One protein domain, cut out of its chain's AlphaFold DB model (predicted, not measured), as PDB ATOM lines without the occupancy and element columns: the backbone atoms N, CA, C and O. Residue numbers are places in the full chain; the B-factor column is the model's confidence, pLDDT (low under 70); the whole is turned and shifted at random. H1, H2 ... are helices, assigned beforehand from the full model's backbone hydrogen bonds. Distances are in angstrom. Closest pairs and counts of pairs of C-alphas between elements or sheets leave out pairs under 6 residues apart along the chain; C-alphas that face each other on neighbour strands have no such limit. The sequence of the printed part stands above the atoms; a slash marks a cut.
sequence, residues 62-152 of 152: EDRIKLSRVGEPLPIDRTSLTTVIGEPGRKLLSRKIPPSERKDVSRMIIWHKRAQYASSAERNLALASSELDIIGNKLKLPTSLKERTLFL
ATOM      1  N   GLU A  62     180.420 129.921 199.298       76.38
ATOM      2  CA  GLU A  62     180.275 128.851 198.314       76.38
ATOM      3  C   GLU A  62     179.063 127.959 198.605       76.38
ATOM      4  O   GLU A  62     178.351 127.559 197.678       76.38
ATOM      5  N   ASP A  63     178.811 127.652 199.879       74.06
ATOM      6  CA  ASP A  63     177.637 126.880 200.282       74.06
ATOM      7  C   ASP A  63     176.353 127.691 200.088       74.06
ATOM      8  O   ASP A  63     175.348 127.132 199.651       74.06
ATOM      9  N   ARG A  64     176.386 129.014 200.315       72.00
ATOM     10  CA  ARG A  64     175.244 129.907 200.037       72.00
ATOM     11  C   ARG A  64     174.828 129.841 198.575       72.00
ATOM     12  O   ARG A  64     173.649 129.649 198.284       72.00
ATOM     13  N   ILE A  65     175.793 129.964 197.665       71.69
ATOM     14  CA  ILE A  65     175.534 129.966 196.221       71.69
ATOM     15  C   ILE A  65     174.992 128.607 195.758       71.69
ATOM     16  O   ILE A  65     174.088 128.555 194.927       71.69
ATOM     17  N   LYS A  66     175.512 127.497 196.300       71.25
ATOM     18  CA  LYS A  66     175.082 126.138 195.921       71.25
ATOM     19  C   LYS A  66     173.720 125.748 196.485       71.25
ATOM     20  O   LYS A  66     172.977 125.027 195.824       71.25
ATOM     21  N   LEU A  67     173.427 126.156 197.719       68.50
ATOM     22  CA  LEU A  67     172.216 125.752 198.437       68.50
ATOM     23  C   LEU A  67     171.032 126.686 198.167       68.50
ATOM     24  O   LEU A  67     169.892 126.300 198.433       68.50
ATOM     25  N   SER A  68     171.275 127.882 197.621       65.62
ATOM     26  CA  SER A  68     170.198 128.802 197.276       65.62
ATOM     27  C   SER A  68     169.320 128.248 196.153       65.62
ATOM     28  O   SER A  68     169.767 127.995 195.035       65.62
ATOM     29  N   ARG A  69     168.026 128.098 196.450       65.31
ATOM     30  CA  ARG A  69     166.982 127.742 195.471       65.31
ATOM     31  C   ARG A  69     166.309 128.960 194.842       65.31
ATOM     32  O   ARG A  69     165.629 128.811 193.832       65.31
ATOM     33  N   VAL A  70     166.462 130.136 195.452       64.81
ATOM     34  CA  VAL A  70     165.650 131.330 195.147       64.81
ATOM     35  C   VAL A  70     166.496 132.512 194.648       64.81
ATOM     36  O   VAL A  70     165.950 133.556 194.311       64.81
ATOM     37  N   GLY A  71     167.817 132.329 194.532       66.56
ATOM     38  CA  GLY A  71     168.761 133.347 194.067       66.56
ATOM     39  C   GLY A  71     169.586 133.979 195.190       66.56
ATOM     40  O   GLY A  71     169.515 133.576 196.353       66.56
ATOM     41  N   GLU A  72     170.425 134.941 194.828       66.12
ATOM     42  CA  GLU A  72     171.254 135.684 195.779       66.12
ATOM     43  C   GLU A  72     170.373 136.630 196.617       66.12
ATOM     44  O   GLU A  72     169.425 137.212 196.075       66.12
ATOM     45  N   PRO A  73     170.627 136.785 197.931       62.88
ATOM     46  CA  PRO A  73     169.965 137.821 198.712       62.88
ATOM     47  C   PRO A  73     170.222 139.200 198.095       62.88
ATOM     48  O   PRO A  73     171.276 139.454 197.514       62.88
ATOM     49  N   LEU A  74     169.247 140.098 198.228       61.25
ATOM     50  CA  LEU A  74     169.371 141.455 197.709       61.25
ATOM     51  C   LEU A  74     170.579 142.157 198.347       61.25
ATOM     52  O   LEU A  74     170.626 142.256 199.578       61.25
ATOM     53  N   PRO A  75     171.542 142.660 197.551       60.06
ATOM     54  CA  PRO A  75     172.611 143.473 198.097       60.06
ATOM     55  C   PRO A  75     172.009 144.747 198.691       60.06
ATOM     56  O   PRO A  75     171.163 145.398 198.077       60.06
ATOM     57  N   ILE A  76     172.480 145.094 199.885       57.84
ATOM     58  CA  ILE A  76     171.982 146.205 200.708       57.84
ATOM     59  C   ILE A  76     172.005 147.542 199.941       57.84
ATOM     60  O   ILE A  76     171.134 148.386 200.118       57.84
ATOM     61  N   ASP A  77     172.977 147.693 199.041       59.72
ATOM     62  CA  ASP A  77     173.247 148.892 198.242       59.72
ATOM     63  C   ASP A  77     172.257 149.121 197.077       59.72
ATOM     64  O   ASP A  77     172.246 150.193 196.475       59.72
ATOM     65  N   ARG A  78     171.401 148.151 196.707       53.22
ATOM     66  CA  ARG A  78     170.565 148.287 195.498       53.22
ATOM     67  C   ARG A  78     169.076 148.289 195.800       53.22
ATOM     68  O   ARG A  78     168.438 147.256 195.948       53.22
ATOM     69  N   THR A  79     168.500 149.485 195.712       56.31
ATOM     70  CA  THR A  79     167.053 149.761 195.652       56.31
ATOM     71  C   THR A  79     166.331 149.098 194.468       56.31
ATOM     72  O   THR A  79     165.110 149.186 194.367       56.31
ATOM     73  N   SER A  80     167.055 148.423 193.569       61.47
ATOM     74  CA  SER A  80     166.509 147.753 192.392       61.47
ATOM     75  C   SER A  80     167.188 146.404 192.156       61.47
ATOM     76  O   SER A  80     168.411 146.280 192.245       61.47
ATOM     77  N   LEU A  81     166.378 145.399 191.811       69.50
ATOM     78  CA  LEU A  81     166.828 144.092 191.340       69.50
ATOM     79  C   LEU A  81     167.561 144.264 190.010       69.50
ATOM     80  O   LEU A  81     166.940 144.482 188.968       69.50
ATOM     81  N   THR A  82     168.884 144.144 190.026       72.50
ATOM     82  CA  THR A  82     169.686 144.203 188.808       72.50
ATOM     83  C   THR A  82     170.362 142.873 188.524       72.50
ATOM     84  O   THR A  82     170.840 142.179 189.414       72.50
ATOM     85  N   THR A  83     170.421 142.511 187.247       78.19
ATOM     86  CA  THR A  83     171.220 141.380 186.771       78.19
ATOM     87  C   THR A  83     172.423 141.901 185.993       78.19
ATOM     88  O   THR A  83     172.425 143.037 185.507       78.19
ATOM     89  N   VAL A  84     173.464 141.083 185.858       79.62
ATOM     90  CA  VAL A  84     174.631 141.384 185.023       79.62
ATOM     91  C   VAL A  84     174.780 140.276 183.988       79.62
ATOM     92  O   VAL A  84     174.727 139.094 184.313       79.62
ATOM     93  N   ILE A  85     174.950 140.656 182.719       82.19
ATOM     94  CA  ILE A  85     175.224 139.706 181.638       82.19
ATOM     95  C   ILE A  85     176.719 139.364 181.672       82.19
ATOM     96  O   ILE A  85     177.555 140.139 181.200       82.19
ATOM     97  N   GLY A  86     177.032 138.198 182.241       73.06
ATOM     98  CA  GLY A  86     178.390 137.704 182.495       73.06
ATOM     99  C   GLY A  86     178.765 137.754 183.982       73.06
ATOM    100  O   GLY A  86     178.246 138.568 184.732       73.06
ATOM    101  N   GLU A  87     179.667 136.879 184.420       63.91
ATOM    102  CA  GLU A  87     180.304 136.954 185.746       63.91
ATOM    103  C   GLU A  87     181.083 138.282 185.946       63.91
ATOM    104  O   GLU A  87     181.808 138.759 185.057       63.91
ATOM    105  N   PRO A  88     180.985 138.872 187.145       58.53
ATOM    106  CA  PRO A  88     181.792 140.015 187.550       58.53
ATOM    107  C   PRO A  88     183.296 139.702 187.495       58.53
ATOM    108  O   PRO A  88     183.746 138.629 187.886       58.53
ATOM    109  N   GLY A  89     184.103 140.645 187.008       54.53
ATOM    110  CA  GLY A  89     185.568 140.568 187.109       54.53
ATOM    111  C   GLY A  89     186.283 139.612 186.141       54.53
ATOM    112  O   GLY A  89     187.505 139.695 186.020       54.53
ATOM    113  N   ARG A  90     185.579 138.761 185.379       58.69
ATOM    114  CA  ARG A  90     186.191 137.959 184.302       58.69
ATOM    115  C   ARG A  90     185.774 138.450 182.915       58.69
ATOM    116  O   ARG A  90     184.616 138.755 182.647       58.69
ATOM    117  N   LYS A  91     186.724 138.447 181.968       57.12
ATOM    118  CA  LYS A  91     186.462 138.620 180.523       57.12
ATOM    119  C   LYS A  91     185.795 137.360 179.960       57.12
ATOM    120  O   LYS A  91     186.397 136.587 179.221       57.12
ATOM    121  N   LEU A  92     184.555 137.108 180.347       53.28
ATOM    122  CA  LEU A  92     183.911 135.798 180.157       53.28
ATOM    123  C   LEU A  92     183.526 135.466 178.740       53.28
ATOM    124  O   LEU A  92     183.243 134.323 178.398       53.28
ATOM    125  N   LEU A  93     183.520 136.483 177.908       54.91
ATOM    126  CA  LEU A  93     182.835 136.423 176.641       54.91
ATOM    127  C   LEU A  93     183.809 136.133 175.504       54.91
ATOM    128  O   LEU A  93     183.396 135.777 174.410       54.91
ATOM    129  N   SER A  94     185.120 136.217 175.742       56.06
ATOM    130  CA  SER A  94     186.098 136.061 174.664       56.06
ATOM    131  C   SER A  94     186.382 134.600 174.306       56.06
ATOM    132  O   SER A  94     186.707 134.331 173.152       56.06
ATOM    133  N   ARG A  95     186.251 133.654 175.251       60.44
ATOM    134  CA  ARG A  95     186.657 132.251 175.028       60.44
ATOM    135  C   ARG A  95     185.508 131.297 174.682       60.44
ATOM    136  O   ARG A  95     185.765 130.300 174.022       60.44
ATOM    137  N   LYS A  96     184.270 131.595 175.099       71.75
ATOM    138  CA  LYS A  96     183.093 130.741 174.837       71.75
ATOM    139  C   LYS A  96     182.207 131.219 173.682       71.75
ATOM    140  O   LYS A  96     181.397 130.435 173.210       71.75
ATOM    141  N   ILE A  97     182.350 132.467 173.231       78.00
ATOM    142  CA  ILE A  97     181.509 133.022 172.159       78.00
ATOM    143  C   ILE A  97     182.280 133.001 170.839       78.00
ATOM    144  O   ILE A  97     183.411 133.520 170.791       78.00
ATOM    145  N   PRO A  98     181.689 132.437 169.771       84.00
ATOM    146  CA  PRO A  98     182.310 132.418 168.458       84.00
ATOM    147  C   PRO A  98     182.560 133.854 167.962       84.00
ATOM    148  O   PRO A  98     181.771 134.757 168.248       84.00
ATOM    149  N   PRO A  99     183.653 134.115 167.217       81.38
ATOM    150  CA  PRO A  99     184.004 135.467 166.771       81.38
ATOM    151  C   PRO A  99     182.886 136.213 166.027       81.38
ATOM    152  O   PRO A  99     182.811 137.437 166.135       81.38
ATOM    153  N   SER A 100     182.017 135.483 165.321       84.25
ATOM    154  CA  SER A 100     180.840 135.997 164.609       84.25
ATOM    155  C   SER A 100     179.837 136.697 165.533       84.25
ATOM    156  O   SER A 100     179.375 137.788 165.216       84.25
ATOM    157  N   GLU A 101     179.564 136.126 166.706       84.12
ATOM    158  CA  GLU A 101     178.501 136.574 167.622       84.12
ATOM    159  C   GLU A 101     178.984 137.594 168.663       84.12
ATOM    160  O   GLU A 101     178.192 138.230 169.362       84.12
ATOM    161  N   ARG A 102     180.302 137.813 168.770       83.69
ATOM    162  CA  ARG A 102     180.883 138.738 169.762       83.69
ATOM    163  C   ARG A 102     180.329 140.154 169.647       83.69
ATOM    164  O   ARG A 102     180.182 140.835 170.664       83.69
ATOM    165  N   LYS A 103     180.034 140.609 168.426       85.75
ATOM    166  CA  LYS A 103     179.455 141.938 168.189       85.75
ATOM    167  C   LYS A 103     178.043 142.026 168.761       85.75
ATOM    168  O   LYS A 103     177.725 143.015 169.414       85.75
ATOM    169  N   ASP A 104     177.235 140.991 168.569       86.56
ATOM    170  CA  ASP A 104     175.845 140.960 169.021       86.56
ATOM    171  C   ASP A 104     175.770 140.917 170.546       86.56
ATOM    172  O   ASP A 104     175.072 141.727 171.157       86.56
ATOM    173  N   VAL A 105     176.590 140.073 171.177       85.25
ATOM    174  CA  VAL A 105     176.669 139.997 172.643       85.25
ATOM    175  C   VAL A 105     177.214 141.290 173.252       85.25
ATOM    176  O   VAL A 105     176.699 141.768 174.262       85.25
ATOM    177  N   SER A 106     178.202 141.924 172.614       84.25
ATOM    178  CA  SER A 106     178.695 143.235 173.062       84.25
ATOM    179  C   SER A 106     177.596 144.296 173.010       84.25
ATOM    180  O   SER A 106     177.445 145.068 173.957       84.25
ATOM    181  N   ARG A 107     176.787 144.316 171.939       89.31
ATOM    182  CA  ARG A 107     175.626 145.215 171.855       89.31
ATOM    183  C   ARG A 107     174.627 144.917 172.968       89.31
ATOM    184  O   ARG A 107     174.185 145.853 173.624       89.31
ATOM    185  N   MET A 108     174.324 143.645 173.221       88.81
ATOM    186  CA  MET A 108     173.400 143.231 174.281       88.81
ATOM    187  C   MET A 108     173.829 143.754 175.658       88.81
ATOM    188  O   MET A 108     173.024 144.347 176.368       88.81
ATOM    189  N   ILE A 109     175.112 143.631 176.005       86.31
ATOM    190  CA  ILE A 109     175.656 144.121 177.282       86.31
ATOM    191  C   ILE A 109     175.557 145.642 177.391       86.31
ATOM    192  O   ILE A 109     175.213 146.166 178.451       86.31
ATOM    193  N   ILE A 110     175.851 146.363 176.307       86.00
ATOM    194  CA  ILE A 110     175.741 147.826 176.274       86.00
ATOM    195  C   ILE A 110     174.286 148.253 176.490       86.00
ATOM    196  O   ILE A 110     174.028 149.143 177.300       86.00
ATOM    197  N   TRP A 111     173.342 147.619 175.794       90.19
ATOM    198  CA  TRP A 111     171.917 147.918 175.932       90.19
ATOM    199  C   TRP A 111     171.391 147.584 177.326       90.19
ATOM    200  O   TRP A 111     170.710 148.415 177.919       90.19
ATOM    201  N   HIS A 112     171.788 146.443 177.891       89.06
ATOM    202  CA  HIS A 112     171.426 146.050 179.253       89.06
ATOM    203  C   HIS A 112     171.892 147.075 180.293       89.06
ATOM    204  O   HIS A 112     171.098 147.548 181.099       89.06
ATOM    205  N   LYS A 113     173.158 147.513 180.220       83.44
ATOM    206  CA  LYS A 113     173.693 148.556 181.115       83.44
ATOM    207  C   LYS A 113     172.954 149.889 180.986       83.44
ATOM    208  O   LYS A 113     172.798 150.599 181.972       83.44
ATOM    209  N   ARG A 114     172.516 150.247 179.775       85.19
ATOM    210  CA  ARG A 114     171.755 151.483 179.532       85.19
ATOM    211  C   ARG A 114     170.333 151.403 180.083       85.19
ATOM    212  O   ARG A 114     169.859 152.398 180.613       85.19
ATOM    213  N   ALA A 115     169.695 150.240 179.973       87.00
ATOM    214  CA  ALA A 115     168.339 149.997 180.459       87.00
ATOM    215  C   ALA A 115     168.257 149.793 181.984       87.00
ATOM    216  O   ALA A 115     167.171 149.852 182.544       87.00
ATOM    217  N   GLN A 116     169.391 149.558 182.653       82.44
ATOM    218  CA  GLN A 116     169.452 149.220 184.079       82.44
ATOM    219  C   GLN A 116     168.954 150.331 185.020       82.44
ATOM    220  O   GLN A 116     168.512 150.022 186.121       82.44
ATOM    221  N   TYR A 117     169.034 151.600 184.613       84.88
ATOM    222  CA  TYR A 117     168.672 152.752 185.450       84.88
ATOM    223  C   TYR A 117     167.568 153.560 184.774       84.88
ATOM    224  O   TYR A 117     167.728 153.952 183.613       84.88
ATOM    225  N   ALA A 118     166.481 153.833 185.499       82.75
ATOM    226  CA  ALA A 118     165.333 154.561 184.965       82.75
ATOM    227  C   ALA A 118     165.578 156.075 184.972       82.75
ATOM    228  O   ALA A 118     165.222 156.772 184.019       82.75
ATOM    229  N   SER A 119     166.235 156.580 186.018       86.62
ATOM    230  CA  SER A 119     166.512 158.005 186.200       86.62
ATOM    231  C   SER A 119     168.011 158.334 186.180       86.62
ATOM    232  O   SER A 119     168.882 157.498 186.437       86.62
ATOM    233  N   SER A 120     168.339 159.590 185.861       87.81
ATOM    234  CA  SER A 120     169.706 160.111 186.006       87.81
ATOM    235  C   SER A 120     170.149 160.137 187.470       87.81
ATOM    236  O   SER A 120     171.319 159.885 187.745       87.81
ATOM    237  N   ALA A 121     169.219 160.384 188.396       86.94
ATOM    238  CA  ALA A 121     169.467 160.358 189.832       86.94
ATOM    239  C   ALA A 121     169.938 158.972 190.303       86.94
ATOM    240  O   ALA A 121     170.995 158.878 190.921       86.94
ATOM    241  N   GLU A 122     169.236 157.894 189.930       83.00
ATOM    242  CA  GLU A 122     169.645 156.512 190.244       83.00
ATOM    243  C   GLU A 122     171.025 156.172 189.679       83.00
ATOM    244  O   GLU A 122     171.852 155.562 190.357       83.00
ATOM    245  N   ARG A 123     171.295 156.587 188.434       84.12
ATOM    246  CA  ARG A 123     172.598 156.351 187.805       84.12
ATOM    247  C   ARG A 123     173.717 157.065 188.560       84.12
ATOM    248  O   ARG A 123     174.768 156.473 188.782       84.12
ATOM    249  N   ASN A 124     173.498 158.320 188.939       88.31
ATOM    250  CA  ASN A 124     174.482 159.108 189.675       88.31
ATOM    251  C   ASN A 124     174.725 158.537 191.073       88.31
ATOM    252  O   ASN A 124     175.875 158.474 191.495       88.31
ATOM    253  N   LEU A 125     173.676 158.065 191.752       84.75
ATOM    254  CA  LEU A 125     173.790 157.412 193.055       84.75
ATOM    255  C   LEU A 125     174.622 156.128 192.960       84.75
ATOM    256  O   LEU A 125     175.554 155.948 193.735       84.75
ATOM    257  N   ALA A 126     174.369 155.282 191.956       82.56
ATOM    258  CA  ALA A 126     175.157 154.069 191.739       82.56
ATOM    259  C   ALA A 126     176.642 154.366 191.447       82.56
ATOM    260  O   ALA A 126     177.523 153.632 191.892       82.56
ATOM    261  N   LEU A 127     176.932 155.444 190.707       85.38
ATOM    262  CA  LEU A 127     178.306 155.891 190.460       85.38
ATOM    263  C   LEU A 127     178.963 156.423 191.740       85.38
ATOM    264  O   LEU A 127     180.093 156.042 192.041       85.38
ATOM    265  N   ALA A 128     178.258 157.255 192.509       88.81
ATOM    266  CA  ALA A 128     178.753 157.791 193.773       88.81
ATOM    267  C   ALA A 128     179.048 156.676 194.788       88.81
ATOM    268  O   ALA A 128     180.125 156.677 195.377       88.81
ATOM    269  N   SER A 129     178.152 155.691 194.916       84.69
ATOM    270  CA  SER A 129     178.352 154.498 195.753       84.69
ATOM    271  C   SER A 129     179.650 153.767 195.379       84.69
ATOM    272  O   SER A 129     180.512 153.540 196.228       84.69
ATOM    273  N   SER A 130     179.883 153.535 194.081       86.19
ATOM    274  CA  SER A 130     181.120 152.884 193.626       86.19
ATOM    275  C   SER A 130     182.395 153.691 193.916       86.19
ATOM    276  O   SER A 130     183.438 153.108 194.216       86.19
ATOM    277  N   GLU A 131     182.332 155.024 193.865       90.06
ATOM    278  CA  GLU A 131     183.477 155.883 194.181       90.06
ATOM    279  C   GLU A 131     183.756 155.918 195.691       90.06
ATOM    280  O   GLU A 131     184.913 155.844 196.112       90.06
ATOM    281  N   LEU A 132     182.706 155.951 196.519       88.94
ATOM    282  CA  LEU A 132     182.821 155.829 197.974       88.94
ATOM    283  C   LEU A 132     183.492 154.513 198.370       88.94
ATOM    284  O   LEU A 132     184.385 154.519 199.220       88.94
ATOM    285  N   ASP A 133     183.151 153.412 197.705       87.56
ATOM    286  CA  ASP A 133     183.817 152.126 197.906       87.56
ATOM    287  C   ASP A 133     185.306 152.183 197.554       87.56
ATOM    288  O   ASP A 133     186.147 151.684 198.307       87.56
ATOM    289  N   ILE A 134     185.669 152.816 196.435       90.94
ATOM    290  CA  ILE A 134     187.072 152.993 196.036       90.94
ATOM    291  C   ILE A 134     187.838 153.791 197.098       90.94
ATOM    292  O   ILE A 134     188.934 153.385 197.504       90.94
ATOM    293  N   ILE A 135     187.275 154.902 197.572       93.12
ATOM    294  CA  ILE A 135     187.885 155.745 198.608       93.12
ATOM    295  C   ILE A 135     188.001 154.968 199.925       93.12
ATOM    296  O   ILE A 135     189.081 154.910 200.518       93.12
ATOM    297  N   GLY A 136     186.929 154.303 200.355       92.00
ATOM    298  CA  GLY A 136     186.910 153.501 201.574       92.00
ATOM    299  C   GLY A 136     187.905 152.341 201.528       92.00
ATOM    300  O   GLY A 136     188.547 152.039 202.533       92.00
ATOM    301  N   ASN A 137     188.090 151.714 200.364       92.12
ATOM    302  CA  ASN A 137     189.097 150.675 200.151       92.12
ATOM    303  C   ASN A 137     190.525 151.232 200.241       92.12
ATOM    304  O   ASN A 137     191.368 150.625 200.902       92.12
ATOM    305  N   LYS A 138     190.800 152.403 199.646       95.50
ATOM    306  CA  LYS A 138     192.110 153.077 199.765       95.50
ATOM    307  C   LYS A 138     192.450 153.419 201.214       95.50
ATOM    308  O   LYS A 138     193.595 153.255 201.628       95.50
ATOM    309  N   LEU A 139     191.451 153.844 201.984       94.88
ATOM    310  CA  LEU A 139     191.575 154.155 203.408       94.88
ATOM    311  C   LEU A 139     191.538 152.913 204.316       94.88
ATOM    312  O   LEU A 139     191.661 153.048 205.529       94.88
ATOM    313  N   LYS A 140     191.385 151.707 203.747       93.25
ATOM    314  CA  LYS A 140     191.257 150.432 204.475       93.25
ATOM    315  C   LYS A 140     190.153 150.452 205.541       93.25
ATOM    316  O   LYS A 140     190.291 149.841 206.599       93.25
ATOM    317  N   LEU A 141     189.051 151.147 205.262       92.94
ATOM    318  CA  LEU A 141     187.912 151.203 206.172       92.94
ATOM    319  C   LEU A 141     187.199 149.840 206.238       92.94
ATOM    320  O   LEU A 141     187.074 149.167 205.204       92.94
ATOM    321  N   PRO A 142     186.699 149.441 207.423       92.25
ATOM    322  CA  PRO A 142     185.865 148.256 207.572       92.25
ATOM    323  C   PRO A 142     184.549 148.404 206.800       92.25
ATOM    324  O   PRO A 142     184.011 149.506 206.663       92.25
ATOM    325  N   THR A 143     184.014 147.279 206.318       84.75
ATOM    326  CA  THR A 143     182.785 147.221 205.506       84.75
ATOM    327  C   THR A 143     181.587 147.855 206.209       84.75
ATOM    328  O   THR A 143     180.836 148.586 205.579       84.75
ATOM    329  N   SER A 144     181.480 147.698 207.531       86.62
ATOM    330  CA  SER A 144     180.402 148.288 208.334       86.62
ATOM    331  C   SER A 144     180.327 149.816 208.241       86.62
ATOM    332  O   SER A 144     179.237 150.385 208.260       86.62
ATOM    333  N   LEU A 145     181.469 150.502 208.123       86.12
ATOM    334  CA  LEU A 145     181.482 151.955 207.944       86.12
ATOM    335  C   LEU A 145     181.067 152.349 206.526       86.12
ATOM    336  O   LEU A 145     180.340 153.325 206.379       86.12
ATOM    337  N   LYS A 146     181.476 151.582 205.510       84.38
ATOM    338  CA  LYS A 146     181.083 151.820 204.109       84.38
ATOM    339  C   LYS A 146     179.581 151.649 203.923       84.38
ATOM    340  O   LYS A 146     178.925 152.520 203.364       84.38
ATOM    341  N   GLU A 147     179.023 150.582 204.485       82.19
ATOM    342  CA  GLU A 147     177.579 150.348 204.490       82.19
ATOM    343  C   GLU A 147     176.852 151.510 205.163       82.19
ATOM    344  O   GLU A 147     175.934 152.081 204.585       82.19
ATOM    345  N   ARG A 148     177.313 151.944 206.342       83.19
ATOM    346  CA  ARG A 148     176.688 153.061 207.058       83.19
ATOM    347  C   ARG A 148     176.736 154.372 206.273       83.19
ATOM    348  O   ARG A 148     175.780 155.133 206.353       83.19
ATOM    349  N   THR A 149     177.806 154.638 205.524       81.94
ATOM    350  CA  THR A 149     177.893 155.843 204.682       81.94
ATOM    351  C   THR A 149     176.940 155.829 203.494       81.94
ATOM    352  O   THR A 149     176.560 156.899 203.047       81.94
ATOM    353  N   LEU A 150     176.532 154.656 203.002       75.94
ATOM    354  CA  LEU A 150     175.551 154.550 201.914       75.94
ATOM    355  C   LEU A 150     174.118 154.848 202.379       75.94
ATOM    356  O   LEU A 150     173.267 155.191 201.563       75.94
ATOM    357  N   PHE A 151     173.854 154.718 203.681       75.12
ATOM    358  CA  PHE A 151     172.551 155.005 204.288       75.12
ATOM    359  C   PHE A 151     172.371 156.460 204.747       75.12
ATOM    360  O   PHE A 151     171.248 156.831 205.094       75.12
ATOM    361  N   LEU A 152     173.454 157.241 204.816       69.88
ATOM    362  CA  LEU A 152     173.456 158.643 205.254       69.88
ATOM    363  C   LEU A 152     173.292 159.591 204.065       69.88
ATOM    364  O   LEU A 152     172.541 160.578 204.230       69.88
TER     365      LEU A 152
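AT A GLANCE: This is residues 62 to 152 of the 152 residues of a protein of archaeon (UniProt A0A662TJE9). This is an open string of helices: the longest, H4, folds back into H5 as a helical hairpin, H3 leads into H4 without touching it, and short H2 is near H3. H1 lies off by itself, joined by the long unnamed stretch 68 to 92. The 91 printed residues hold H1 to H5 in order and no named strand: all helix, loose, radius of gyration of the C-alphas 16.4 A, spans 46 by 37 by 27 A.

HOW THE PARTS SIT: Begin at H4, residues 120 to 138; its residues 129 to 136 alone touch H5, residues 143 to 150, closest at the C-alphas of Gly 136 and Lys 146, 6.6 A. This hairpin runs opposite ways at a shallow tilt of 31 degrees. H3, residues 102 to 115, is apart from H4. H2, residues 93 to 96, is close to H3 but not clearly touching; the closest C-alphas, of Leu 93 and Arg 102, are 7.5 A apart. H1, residues 62 to 67, is apart from the other four. In H1, H3, H4 and H5 every O i to N i+4 pair is within hydrogen-bond range; H2 is too short for one.

IN THESE COORDINATES: Find C-alpha 120 at (169.706, 160.111, 186.006); H4 runs 27.2 A from there. H3 spans 20.0 A. H1 begins at C-alpha 62, (180.275, 128.851, 198.314).

THE WHOLE: The C-alphas of Ser 100 and Leu 152 are farthest apart, 47.1 A. The printed part has no cut; the link H1 to H2 is long. Residues 66 to 71 and 87 to 92 stand free. Look for pLDDT under 70 at residues 67 to 81, 87 to 95 and 152.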